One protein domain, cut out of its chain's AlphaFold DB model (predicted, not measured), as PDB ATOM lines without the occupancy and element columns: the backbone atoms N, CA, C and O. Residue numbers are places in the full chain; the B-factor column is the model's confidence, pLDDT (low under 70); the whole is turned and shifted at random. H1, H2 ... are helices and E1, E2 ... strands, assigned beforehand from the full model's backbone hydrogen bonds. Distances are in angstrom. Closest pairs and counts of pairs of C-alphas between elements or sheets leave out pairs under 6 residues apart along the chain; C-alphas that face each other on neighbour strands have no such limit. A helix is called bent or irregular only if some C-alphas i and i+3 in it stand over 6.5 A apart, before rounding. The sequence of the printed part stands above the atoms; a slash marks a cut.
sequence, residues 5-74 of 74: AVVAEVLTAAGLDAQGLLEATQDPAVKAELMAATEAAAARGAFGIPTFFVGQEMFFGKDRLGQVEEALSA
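What this domain is: This is residues 5 to 74 of the 74 residues of the protein "DSBA domain-containing protein" of Caulobacterales bacterium 32-67-6 (UniProt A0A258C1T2). The long helix H3 bridges two small lobes in an open U: H1 and H2 make one lobe, the hairpin E1 and E2 with H4 packed on it the other. The 70 printed residues hold H1, H2, H3, E1, E2, H4 in order, mostly helix, with one antiparallel sheet, E1 - E2. The whole is only just loose, close to extended, with radius of gyration of the C-alphas 16.5 A, spanning 42 by 27 by 19 A.

Where its parts are: H1, residues 5 to 13, begins at C-alpha 5 (-31.646, 30.764, 5.589). H2 is residues 18 to 24; H3, residues 28 to 43, measures 22.2 A. E1 is residues 51 to 54, E2 57 to 60. H4, residues 62 to 73, 18.1 A, ends at C-alpha 73 (-2.695, 32.547, -24.792); it is irregular, C-alphas 63 and 66 being 7.5 A apart.

How they stand to each other: H1 and H2 touch, closest C-alphas Ala 8 and Ala 18, 4.9 A, at a steep tilt of 60 degrees, opposite ways. H3 touches no helix. In the hairpin, N 52 and O 59 are within hydrogen-bond range, 2.8 A. The closest C-alphas of E1 and H4, Val 54 and Ala 71, are 6.7 A apart. Every O i to N i+4 pair is within range in H1, H2 and H3, 6 of 8 in H4.

The domain as a whole: The farthest C-alphas, Ala 5 and Ala 74, are 44.9 A apart. The printed part has no cut, no long link and no residue under pLDDT 70.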
ATOM      1  N   ALA A   5     -30.482  31.329   6.266       95.06
ATOM      2  CA  ALA A   5     -31.646  30.764   5.589       95.06
ATOM      3  C   ALA A   5     -31.620  31.061   4.083       95.06
ATOM      4  O   ALA A   5     -31.856  30.166   3.271       95.06
ATOM      5  N   VAL A   6     -31.248  32.289   3.707       96.25
ATOM      6  CA  VAL A   6     -31.096  32.688   2.298       96.25
ATOM      7  C   VAL A   6     -29.968  31.896   1.632       96.25
ATOM      8  O   VAL A   6     -30.106  31.445   0.497       96.25
ATOM      9  N   VAL A   7     -28.858  31.677   2.342       95.50
ATOM     10  CA  VAL A   7     -27.740  30.866   1.835       95.50
ATOM     11  C   VAL A   7     -28.162  29.404   1.647       95.50
ATOM     12  O   VAL A   7     -27.882  28.824   0.598       95.50
ATOM     13  N   ALA A   8     -28.874  28.821   2.617       96.62
ATOM     14  CA  ALA A   8     -29.362  27.446   2.533       96.62
ATOM     15  C   ALA A   8     -30.292  27.227   1.333       96.62
ATOM     16  O   ALA A   8     -30.173  26.218   0.635       96.62
ATOM     17  N   GLU A   9     -31.200  28.176   1.081       97.75
ATOM     18  CA  GLU A   9     -32.137  28.126  -0.042       97.75
ATOM     19  C   GLU A   9     -31.394  28.084  -1.382       97.75
ATOM     20  O   GLU A   9     -31.645  27.198  -2.200       97.75
ATOM     21  N   VAL A  10     -30.427  28.985  -1.581       97.25
ATOM     22  CA  VAL A  10     -29.639  29.060  -2.821       97.25
ATOM     23  C   VAL A  10     -28.800  27.797  -3.028       97.25
ATOM     24  O   VAL A  10     -28.774  27.254  -4.132       97.25
ATOM     25  N   LEU A  11     -28.141  27.299  -1.976       97.56
ATOM     26  CA  LEU A  11     -27.347  26.068  -2.047       97.56
ATOM     27  C   LEU A  11     -28.222  24.850  -2.380       97.56
ATOM     28  O   LEU A  11     -27.869  24.062  -3.257       97.56
ATOM     29  N   THR A  12     -29.392  24.734  -1.746       98.19
ATOM     30  CA  THR A  12     -30.346  23.645  -2.009       98.19
ATOM     31  C   THR A  12     -30.879  23.711  -3.438       98.19
ATOM     32  O   THR A  12     -30.918  22.694  -4.128       98.19
ATOM     33  N   ALA A  13     -31.242  24.904  -3.922       98.38
ATOM     34  CA  ALA A  13     -31.701  25.110  -5.297       98.38
ATOM     35  C   ALA A  13     -30.622  24.757  -6.339       98.38
ATOM     36  O   ALA A  13     -30.950  24.311  -7.438       98.38
ATOM     37  N   ALA A  14     -29.343  24.904  -5.982       98.06
ATOM     38  CA  ALA A  14     -28.206  24.474  -6.792       98.06
ATOM     39  C   ALA A  14     -27.899  22.961  -6.690       98.06
ATOM     40  O   ALA A  14     -26.978  22.486  -7.354       98.06
ATOM     41  N   GLY A  15     -28.649  22.195  -5.885       98.31
ATOM     42  CA  GLY A  15     -28.445  20.755  -5.683       98.31
ATOM     43  C   GLY A  15     -27.278  20.404  -4.754       98.31
ATOM     44  O   GLY A  15     -26.775  19.283  -4.807       98.31
ATOM     45  N   LEU A  16     -26.826  21.354  -3.929       98.38
ATOM     46  CA  LEU A  16     -25.729  21.174  -2.977       98.38
ATOM     47  C   LEU A  16     -26.255  20.817  -1.578       98.38
ATOM     48  O   LEU A  16     -27.383  21.159  -1.219       98.38
ATOM     49  N   ASP A  17     -25.412  20.173  -0.765       98.25
ATOM     50  CA  ASP A  17     -25.693  19.926   0.655       98.25
ATOM     51  C   ASP A  17     -25.588  21.231   1.455       98.25
ATOM     52  O   ASP A  17     -24.531  21.603   1.969       98.25
ATOM     53  N   ALA A  18     -26.703  21.954   1.523       97.81
ATOM     54  CA  ALA A  18     -26.791  23.233   2.209       97.81
ATOM     55  C   ALA A  18     -26.421  23.138   3.695       97.81
ATOM     56  O   ALA A  18     -25.718  24.011   4.204       97.81
ATOM     57  N   GLN A  19     -26.870  22.084   4.381       96.75
ATOM     58  CA  GLN A  19     -26.641  21.931   5.814       96.75
ATOM     59  C   GLN A  19     -25.163  21.658   6.092       96.75
ATOM     60  O   GLN A  19     -24.555  22.377   6.886       96.75
ATOM     61  N   GLY A  20     -24.570  20.691   5.387       97.69
ATOM     62  CA  GLY A  20     -23.152  20.370   5.542       97.69
ATOM     63  C   GLY A  20     -22.242  21.553   5.201       97.69
ATOM     64  O   GLY A  20     -21.277  21.822   5.914       97.69
ATOM     65  N   LEU A  21     -22.572  22.326   4.160       97.25
ATOM     66  CA  LEU A  21     -21.807  23.520   3.791       97.25
ATOM     67  C   LEU A  21     -21.927  24.637   4.833       97.25
ATOM     68  O   LEU A  21     -20.916  25.245   5.182       97.25
ATOM     69  N   LEU A  22     -23.128  24.902   5.360       95.88
ATOM     70  CA  LEU A  22     -23.315  25.894   6.421       95.88
ATOM     71  C   LEU A  22     -22.558  25.513   7.694       95.88
ATOM     72  O   LEU A  22     -21.909  26.375   8.290       95.88
ATOM     73  N   GLU A  23     -22.581  24.240   8.080       96.56
ATOM     74  CA  GLU A  23     -21.792  23.732   9.202       96.56
ATOM     75  C   GLU A  23     -20.290  23.912   8.953       96.56
ATOM     76  O   GLU A  23     -19.587  24.452   9.811       96.56
ATOM     77  N   ALA A  24     -19.808  23.576   7.751       96.88
ATOM     78  CA  ALA A  24     -18.411  23.765   7.369       96.88
ATOM     79  C   ALA A  24     -17.974  25.240   7.440       96.88
ATOM     80  O   ALA A  24     -16.855  25.522   7.860       96.88
ATOM     81  N   THR A  25     -18.848  26.207   7.125       95.06
ATOM     82  CA  THR A  25     -18.503  27.637   7.283       95.06
ATOM     83  C   THR A  25     -18.218  28.046   8.731       95.06
ATOM     84  O   THR A  25     -17.599  29.087   8.959       95.06
ATOM     85  N   GLN A  26     -18.669  27.263   9.717       95.31
ATOM     86  CA  GLN A  26     -18.407  27.506  11.135       95.31
ATOM     87  C   GLN A  26     -17.153  26.801  11.655       95.31
ATOM     88  O   GLN A  26     -16.684  27.167  12.736       95.31
ATOM     89  N   ASP A  27     -16.583  25.868  10.887       98.12
ATOM     90  CA  ASP A  27     -15.347  25.171  11.230       98.12
ATOM     91  C   ASP A  27     -14.175  26.172  11.346       98.12
ATOM     92  O   ASP A  27     -13.892  26.923  10.401       98.12
ATOM     93  N   PRO A  28     -13.467  26.214  12.493       98.31
ATOM     94  CA  PRO A  28     -12.294  27.062  12.671       98.31
ATOM     95  C   PRO A  28     -11.208  26.869  11.605       98.31
ATOM     96  O   PRO A  28     -10.559  27.847  11.235       98.31
ATOM     97  N   ALA A  29     -11.010  25.648  11.100       98.19
ATOM     98  CA  ALA A  29     -10.013  25.362  10.074       98.19
ATOM     99  C   ALA A  29     -10.380  26.016   8.734       98.19
ATOM    100  O   ALA A  29      -9.532  26.654   8.112       98.19
ATOM    101  N   VAL A  30     -11.657  25.951   8.343       98.12
ATOM    102  CA  VAL A  30     -12.174  26.601   7.125       98.12
ATOM    103  C   VAL A  30     -12.039  28.123   7.224       98.12
ATOM    104  O   VAL A  30     -11.594  28.780   6.282       98.12
ATOM    105  N   LYS A  31     -12.359  28.706   8.388       97.88
ATOM    106  CA  LYS A  31     -12.174  30.149   8.625       97.88
ATOM    107  C   LYS A  31     -10.702  30.557   8.556       97.88
ATOM    108  O   LYS A  31     -10.386  31.580   7.951       97.88
ATOM    109  N   ALA A  32      -9.812  29.762   9.148       98.38
ATOM    110  CA  ALA A  32      -8.376  30.015   9.110       98.38
ATOM    111  C   ALA A  32      -7.828  29.968   7.676       98.38
ATOM    112  O   ALA A  32      -7.036  30.831   7.300       98.38
ATOM    113  N   GLU A  33      -8.285  29.020   6.855       98.44
ATOM    114  CA  GLU A  33      -7.895  28.930   5.446       98.44
ATOM    115  C   GLU A  33      -8.356  30.154   4.641       98.44
ATOM    116  O   GLU A  33      -7.559  30.742   3.909       98.44
ATOM    117  N   LEU A  34      -9.602  30.607   4.829       97.94
ATOM    118  CA  LEU A  34     -10.113  31.825   4.188       97.94
ATOM    119  C   LEU A  34      -9.275  33.063   4.549       97.94
ATOM    120  O   LEU A  34      -8.950  33.876   3.676       97.94
ATOM    121  N   MET A  35      -8.912  33.207   5.828       98.38
ATOM    122  CA  MET A  35      -8.055  34.300   6.294       98.38
ATOM    123  C   MET A  35      -6.671  34.226   5.643       98.38
ATOM    124  O   MET A  35      -6.232  35.205   5.043       98.38
ATOM    125  N   ALA A  36      -6.029  33.054   5.673       98.62
ATOM    126  CA  ALA A  36      -4.708  32.848   5.087       98.62
ATOM    127  C   ALA A  36      -4.690  33.112   3.571       98.62
ATOM    128  O   ALA A  36      -3.773  33.760   3.066       98.62
ATOM    129  N   ALA A  37      -5.717  32.673   2.838       98.00
ATOM    130  CA  ALA A  37      -5.852  32.947   1.408       98.00
ATOM    131  C   ALA A  37      -6.000  34.452   1.119       98.00
ATOM    132  O   ALA A  37      -5.392  34.975   0.181       98.00
ATOM    133  N   THR A  38      -6.767  35.163   1.950       97.69
ATOM    134  CA  THR A  38      -6.966  36.617   1.829       97.69
ATOM    135  C   THR A  38      -5.675  37.382   2.124       97.69
ATOM    136  O   THR A  38      -5.295  38.279   1.369       97.69
ATOM    137  N   GLU A  39      -4.957  36.997   3.180       98.31
ATOM    138  CA  GLU A  39      -3.655  37.566   3.534       98.31
ATOM    139  C   GLU A  39      -2.611  37.308   2.444       98.31
ATOM    140  O   GLU A  39      -1.877  38.222   2.072       98.31
ATOM    141  N   ALA A  40      -2.576  36.102   1.872       97.81
ATOM    142  CA  ALA A  40      -1.674  35.764   0.776       97.81
ATOM    143  C   ALA A  40      -1.940  36.615  -0.478       97.81
ATOM    144  O   ALA A  40      -0.998  37.088  -1.116       97.81
ATOM    145  N   ALA A  41      -3.211  36.859  -0.818       97.25
ATOM    146  CA  ALA A  41      -3.570  37.748  -1.921       97.25
ATOM    147  C   ALA A  41      -3.100  39.191  -1.665       97.25
ATOM    148  O   ALA A  41      -2.486  39.803  -2.544       97.25
ATOM    149  N   ALA A  42      -3.321  39.713  -0.454       97.38
ATOM    150  CA  ALA A  42      -2.862  41.043  -0.059       97.38
ATOM    151  C   ALA A  42      -1.327  41.154  -0.067       97.38
ATOM    152  O   ALA A  42      -0.778  42.111  -0.610       97.38
ATOM    153  N   ALA A  43      -0.622  40.145   0.453       98.00
ATOM    154  CA  ALA A  43       0.841  40.074   0.447       98.00
ATOM    155  C   ALA A  43       1.424  40.025  -0.974       98.00
ATOM    156  O   ALA A  43       2.521  40.527  -1.214       98.00
ATOM    157  N   ARG A  44       0.675  39.470  -1.934       97.25
ATOM    158  CA  ARG A  44       1.013  39.477  -3.364       97.25
ATOM    159  C   ARG A  44       0.700  40.813  -4.061       97.25
ATOM    160  O   ARG A  44       1.000  40.969  -5.241       97.25
ATOM    161  N   GLY A  45       0.121  41.780  -3.353       97.38
ATOM    162  CA  GLY A  45      -0.166  43.124  -3.858       97.38
ATOM    163  C   GLY A  45      -1.606  43.349  -4.322       97.38
ATOM    164  O   GLY A  45      -1.903  44.427  -4.836       97.38
ATOM    165  N   ALA A  46      -2.517  42.386  -4.134       97.81
ATOM    166  CA  ALA A  46      -3.932  42.627  -4.396       97.81
ATOM    167  C   ALA A  46      -4.486  43.659  -3.398       97.81
ATOM    168  O   ALA A  46      -4.367  43.495  -2.186       97.81
ATOM    169  N   PHE A  47      -5.119  44.714  -3.909       96.38
ATOM    170  CA  PHE A  47      -5.664  45.819  -3.103       96.38
ATOM    171  C   PHE A  47      -7.185  45.985  -3.250       96.38
ATOM    172  O   PHE A  47      -7.782  46.885  -2.664       96.38
ATOM    173  N   GLY A  48      -7.826  45.129  -4.044       95.81
ATOM    174  CA  GLY A  48      -9.261  45.151  -4.288       95.81
ATOM    175  C   GLY A  48      -9.708  43.940  -5.098       95.81
ATOM    176  O   GLY A  48      -8.894  43.105  -5.497       95.81
ATOM    177  N   ILE A  49     -11.012  43.850  -5.358       95.81
ATOM    178  CA  ILE A  49     -11.607  42.747  -6.119       95.81
ATOM    179  C   ILE A  49     -12.448  43.253  -7.308       95.81
ATOM    180  O   ILE A  49     -13.099  44.292  -7.186       95.81
ATOM    181  N   PRO A  50     -12.468  42.521  -8.441       96.50
ATOM    182  CA  PRO A  50     -11.637  41.347  -8.718       96.50
ATOM    183  C   PRO A  50     -10.185  41.737  -9.060       96.50
ATOM    184  O   PRO A  50      -9.951  42.730  -9.747       96.50
ATOM    185  N   THR A  51      -9.223  40.934  -8.602       97.94
ATOM    186  CA  THR A  51      -7.816  40.970  -9.037       97.94
ATOM    187  C   THR A  51      -7.458  39.597  -9.591       97.94
ATOM    188  O   THR A  51      -7.718  38.587  -8.939       97.94
ATOM    189  N   PHE A  52      -6.857  39.558 -10.774       97.62
ATOM    190  CA  PHE A  52      -6.385  38.349 -11.440       97.62
ATOM    191  C   PHE A  52      -4.864  38.368 -11.522       97.62
ATOM    192  O   PHE A  52      -4.257  39.436 -11.612       97.62
ATOM    193  N   PHE A  53      -4.254  37.187 -11.538       97.19
ATOM    194  CA  PHE A  53      -2.833  37.048 -11.812       97.19
ATOM    195  C   PHE A  53      -2.594  35.980 -12.877       97.19
ATOM    196  O   PHE A  53      -3.116  34.873 -12.751       97.19
ATOM    197  N   VAL A  54      -1.755  36.286 -13.868       97.19
ATOM    198  CA  VAL A  54      -1.237  35.322 -14.853       97.19
ATOM    199  C   VAL A  54       0.278  35.273 -14.682       97.19
ATOM    200  O   VAL A  54       0.978  36.259 -14.901       97.19
ATOM    201  N   GLY A  55       0.802  34.151 -14.181       94.69
ATOM    202  CA  GLY A  55       2.205  34.080 -13.763       94.69
ATOM    203  C   GLY A  55       2.513  35.101 -12.661       94.69
ATOM    204  O   GLY A  55       1.973  35.000 -11.562       94.69
ATOM    205  N   GLN A  56       3.377  36.080 -12.938       94.75
ATOM    206  CA  GLN A  56       3.704  37.177 -12.011       94.75
ATOM    207  C   GLN A  56       2.951  38.482 -12.321       94.75
ATOM    208  O   GLN A  56       3.017  39.418 -11.526       94.75
ATOM    209  N   GLU A  57       2.235  38.554 -13.443       96.75
ATOM    210  CA  GLU A  57       1.523  39.759 -13.866       96.75
ATOM    211  C   GLU A  57       0.173  39.884 -13.152       96.75
ATOM    212  O   GLU A  57      -0.511  38.881 -12.936       96.75
ATOM    213  N   MET A  58      -0.199  41.109 -12.765       97.50
ATOM    214  CA  MET A  58      -1.417  41.421 -12.010       97.50
ATOM    215  C   MET A  58      -2.376  42.285 -12.837       97.50
ATOM    216  O   MET A  58      -1.990  43.337 -13.342       97.50
ATOM    217  N   PHE A  59      -3.653  41.902 -12.869       97.81
ATOM    218  CA  PHE A  59      -4.730  42.608 -13.563       97.81
ATOM    219  C   PHE A  59      -5.862  42.937 -12.584       97.81
ATOM    220  O   PHE A  59      -6.518  42.040 -12.057       97.81
ATOM    221  N   PHE A  60      -6.116  44.223 -12.338       97.88
ATOM    222  CA  PHE A  60      -7.177  44.676 -11.430       97.88
ATOM    223  C   PHE A  60      -8.424  45.149 -12.189       97.88
ATOM    224  O   PHE A  60      -8.336  46.002 -13.075       97.88
ATOM    225  N   GLY A  61      -9.589  44.643 -11.780       97.19
ATOM    226  CA  GLY A  61     -10.901  45.007 -12.304       97.19
ATOM    227  C   GLY A  61     -11.373  44.115 -13.455       97.19
ATOM    228  O   GLY A  61     -10.594  43.637 -14.276       97.19
ATOM    229  N   LYS A  62     -12.693  43.919 -13.543       95.75
ATOM    230  CA  LYS A  62     -13.325  43.083 -14.581       95.75
ATOM    231  C   LYS A  62     -13.068  43.589 -16.008       95.75
ATOM    232  O   LYS A  62     -13.080  42.810 -16.950       95.75
ATOM    233  N   ASP A  63     -12.794  44.883 -16.165       97.19
ATOM    234  CA  ASP A  63     -12.529  45.505 -17.468       97.19
ATOM    235  C   ASP A  63     -11.157  45.088 -18.045       97.19
ATOM    236  O   ASP A  63     -10.808  45.463 -19.162       97.19
ATOM    237  N   ARG A  64     -10.372  44.298 -17.294       96.69
ATOM    238  CA  ARG A  64      -9.099  43.705 -17.724       96.69
ATOM    239  C   ARG A  64      -9.205  42.256 -18.195       96.69
ATOM    240  O   ARG A  64      -8.192  41.707 -18.603       96.69
ATOM    241  N   LEU A  65     -10.393  41.642 -18.196       96.94
ATOM    242  CA  LEU A  65     -10.546  40.228 -18.574       96.94
ATOM    243  C   LEU A  65     -10.013  39.901 -19.980       96.94
ATOM    244  O   LEU A  65      -9.355  38.883 -20.134       96.94
ATOM    245  N   GLY A  66     -10.188  40.784 -20.970       97.19
ATOM    246  CA  GLY A  66      -9.605  40.564 -22.304       97.19
ATOM    247  C   GLY A  66      -8.071  40.483 -22.291       97.19
ATOM    248  O   GLY A  66      -7.491  39.642 -22.962       97.19
ATOM    249  N   GLN A  67      -7.406  41.285 -21.450       97.31
ATOM    250  CA  GLN A  67      -5.944  41.232 -21.291       97.31
ATOM    251  C   GLN A  67      -5.498  39.964 -20.555       97.31
ATOM    252  O   GLN A  67      -4.441  39.418 -20.852       97.31
ATOM    253  N   VAL A  68      -6.315  39.470 -19.618       97.81
ATOM    254  CA  VAL A  68      -6.075  38.181 -18.953       97.81
ATOM    255  C   VAL A  68      -6.131  37.036 -19.969       97.81
ATOM    256  O   VAL A  68      -5.260  36.170 -19.951       97.81
ATOM    257  N   GLU A  69      -7.120  37.030 -20.868       97.38
ATOM    258  CA  GLU A  69      -7.246  36.024 -21.935       97.38
ATOM    259  C   GLU A  69      -6.060  36.060 -22.910       97.38
ATOM    260  O   GLU A  69      -5.509  35.012 -23.257       97.38
ATOM    261  N   GLU A  70      -5.631  37.260 -23.312       97.12
ATOM    262  CA  GLU A  70      -4.439  37.459 -24.142       97.12
ATOM    263  C   GLU A  70      -3.177  36.923 -23.448       97.12
ATOM    264  O   GLU A  70      -2.430  36.152 -24.050       97.12
ATOM    265  N   ALA A  71      -2.968  37.256 -22.170       96.81
ATOM    266  CA  ALA A  71      -1.812  36.809 -21.392       96.81
ATOM    267  C   ALA A  71      -1.773  35.285 -21.173       96.81
ATOM    268  O   ALA A  71      -0.694  34.711 -21.067       96.81
ATOM    269  N   LEU A  72      -2.931  34.616 -21.106       95.94
ATOM    270  CA  LEU A  72      -3.024  33.152 -21.000       95.94
ATOM    271  C   LEU A  72      -2.733  32.421 -22.318       95.94
ATOM    272  O   LEU A  72      -2.462  31.221 -22.296       95.94
ATOM    273  N   SER A  73      -2.842  33.121 -23.449       94.06
ATOM    274  CA  SER A  73      -2.695  32.547 -24.792       94.06
ATOM    275  C   SER A  73      -1.305  32.772 -25.405       94.06
ATOM    276  O   SER A  73      -1.045  32.270 -26.500       94.06
ATOM    277  N   ALA A  74      -0.452  33.548 -24.733       78.75
ATOM    278  CA  ALA A  74       0.930  33.840 -25.118       78.75
ATOM    279  C   ALA A  74       1.902  32.745 -24.646       78.75
ATOM    280  O   ALA A  74       2.855  32.457 -25.407       78.75
TER     281      ALA A  74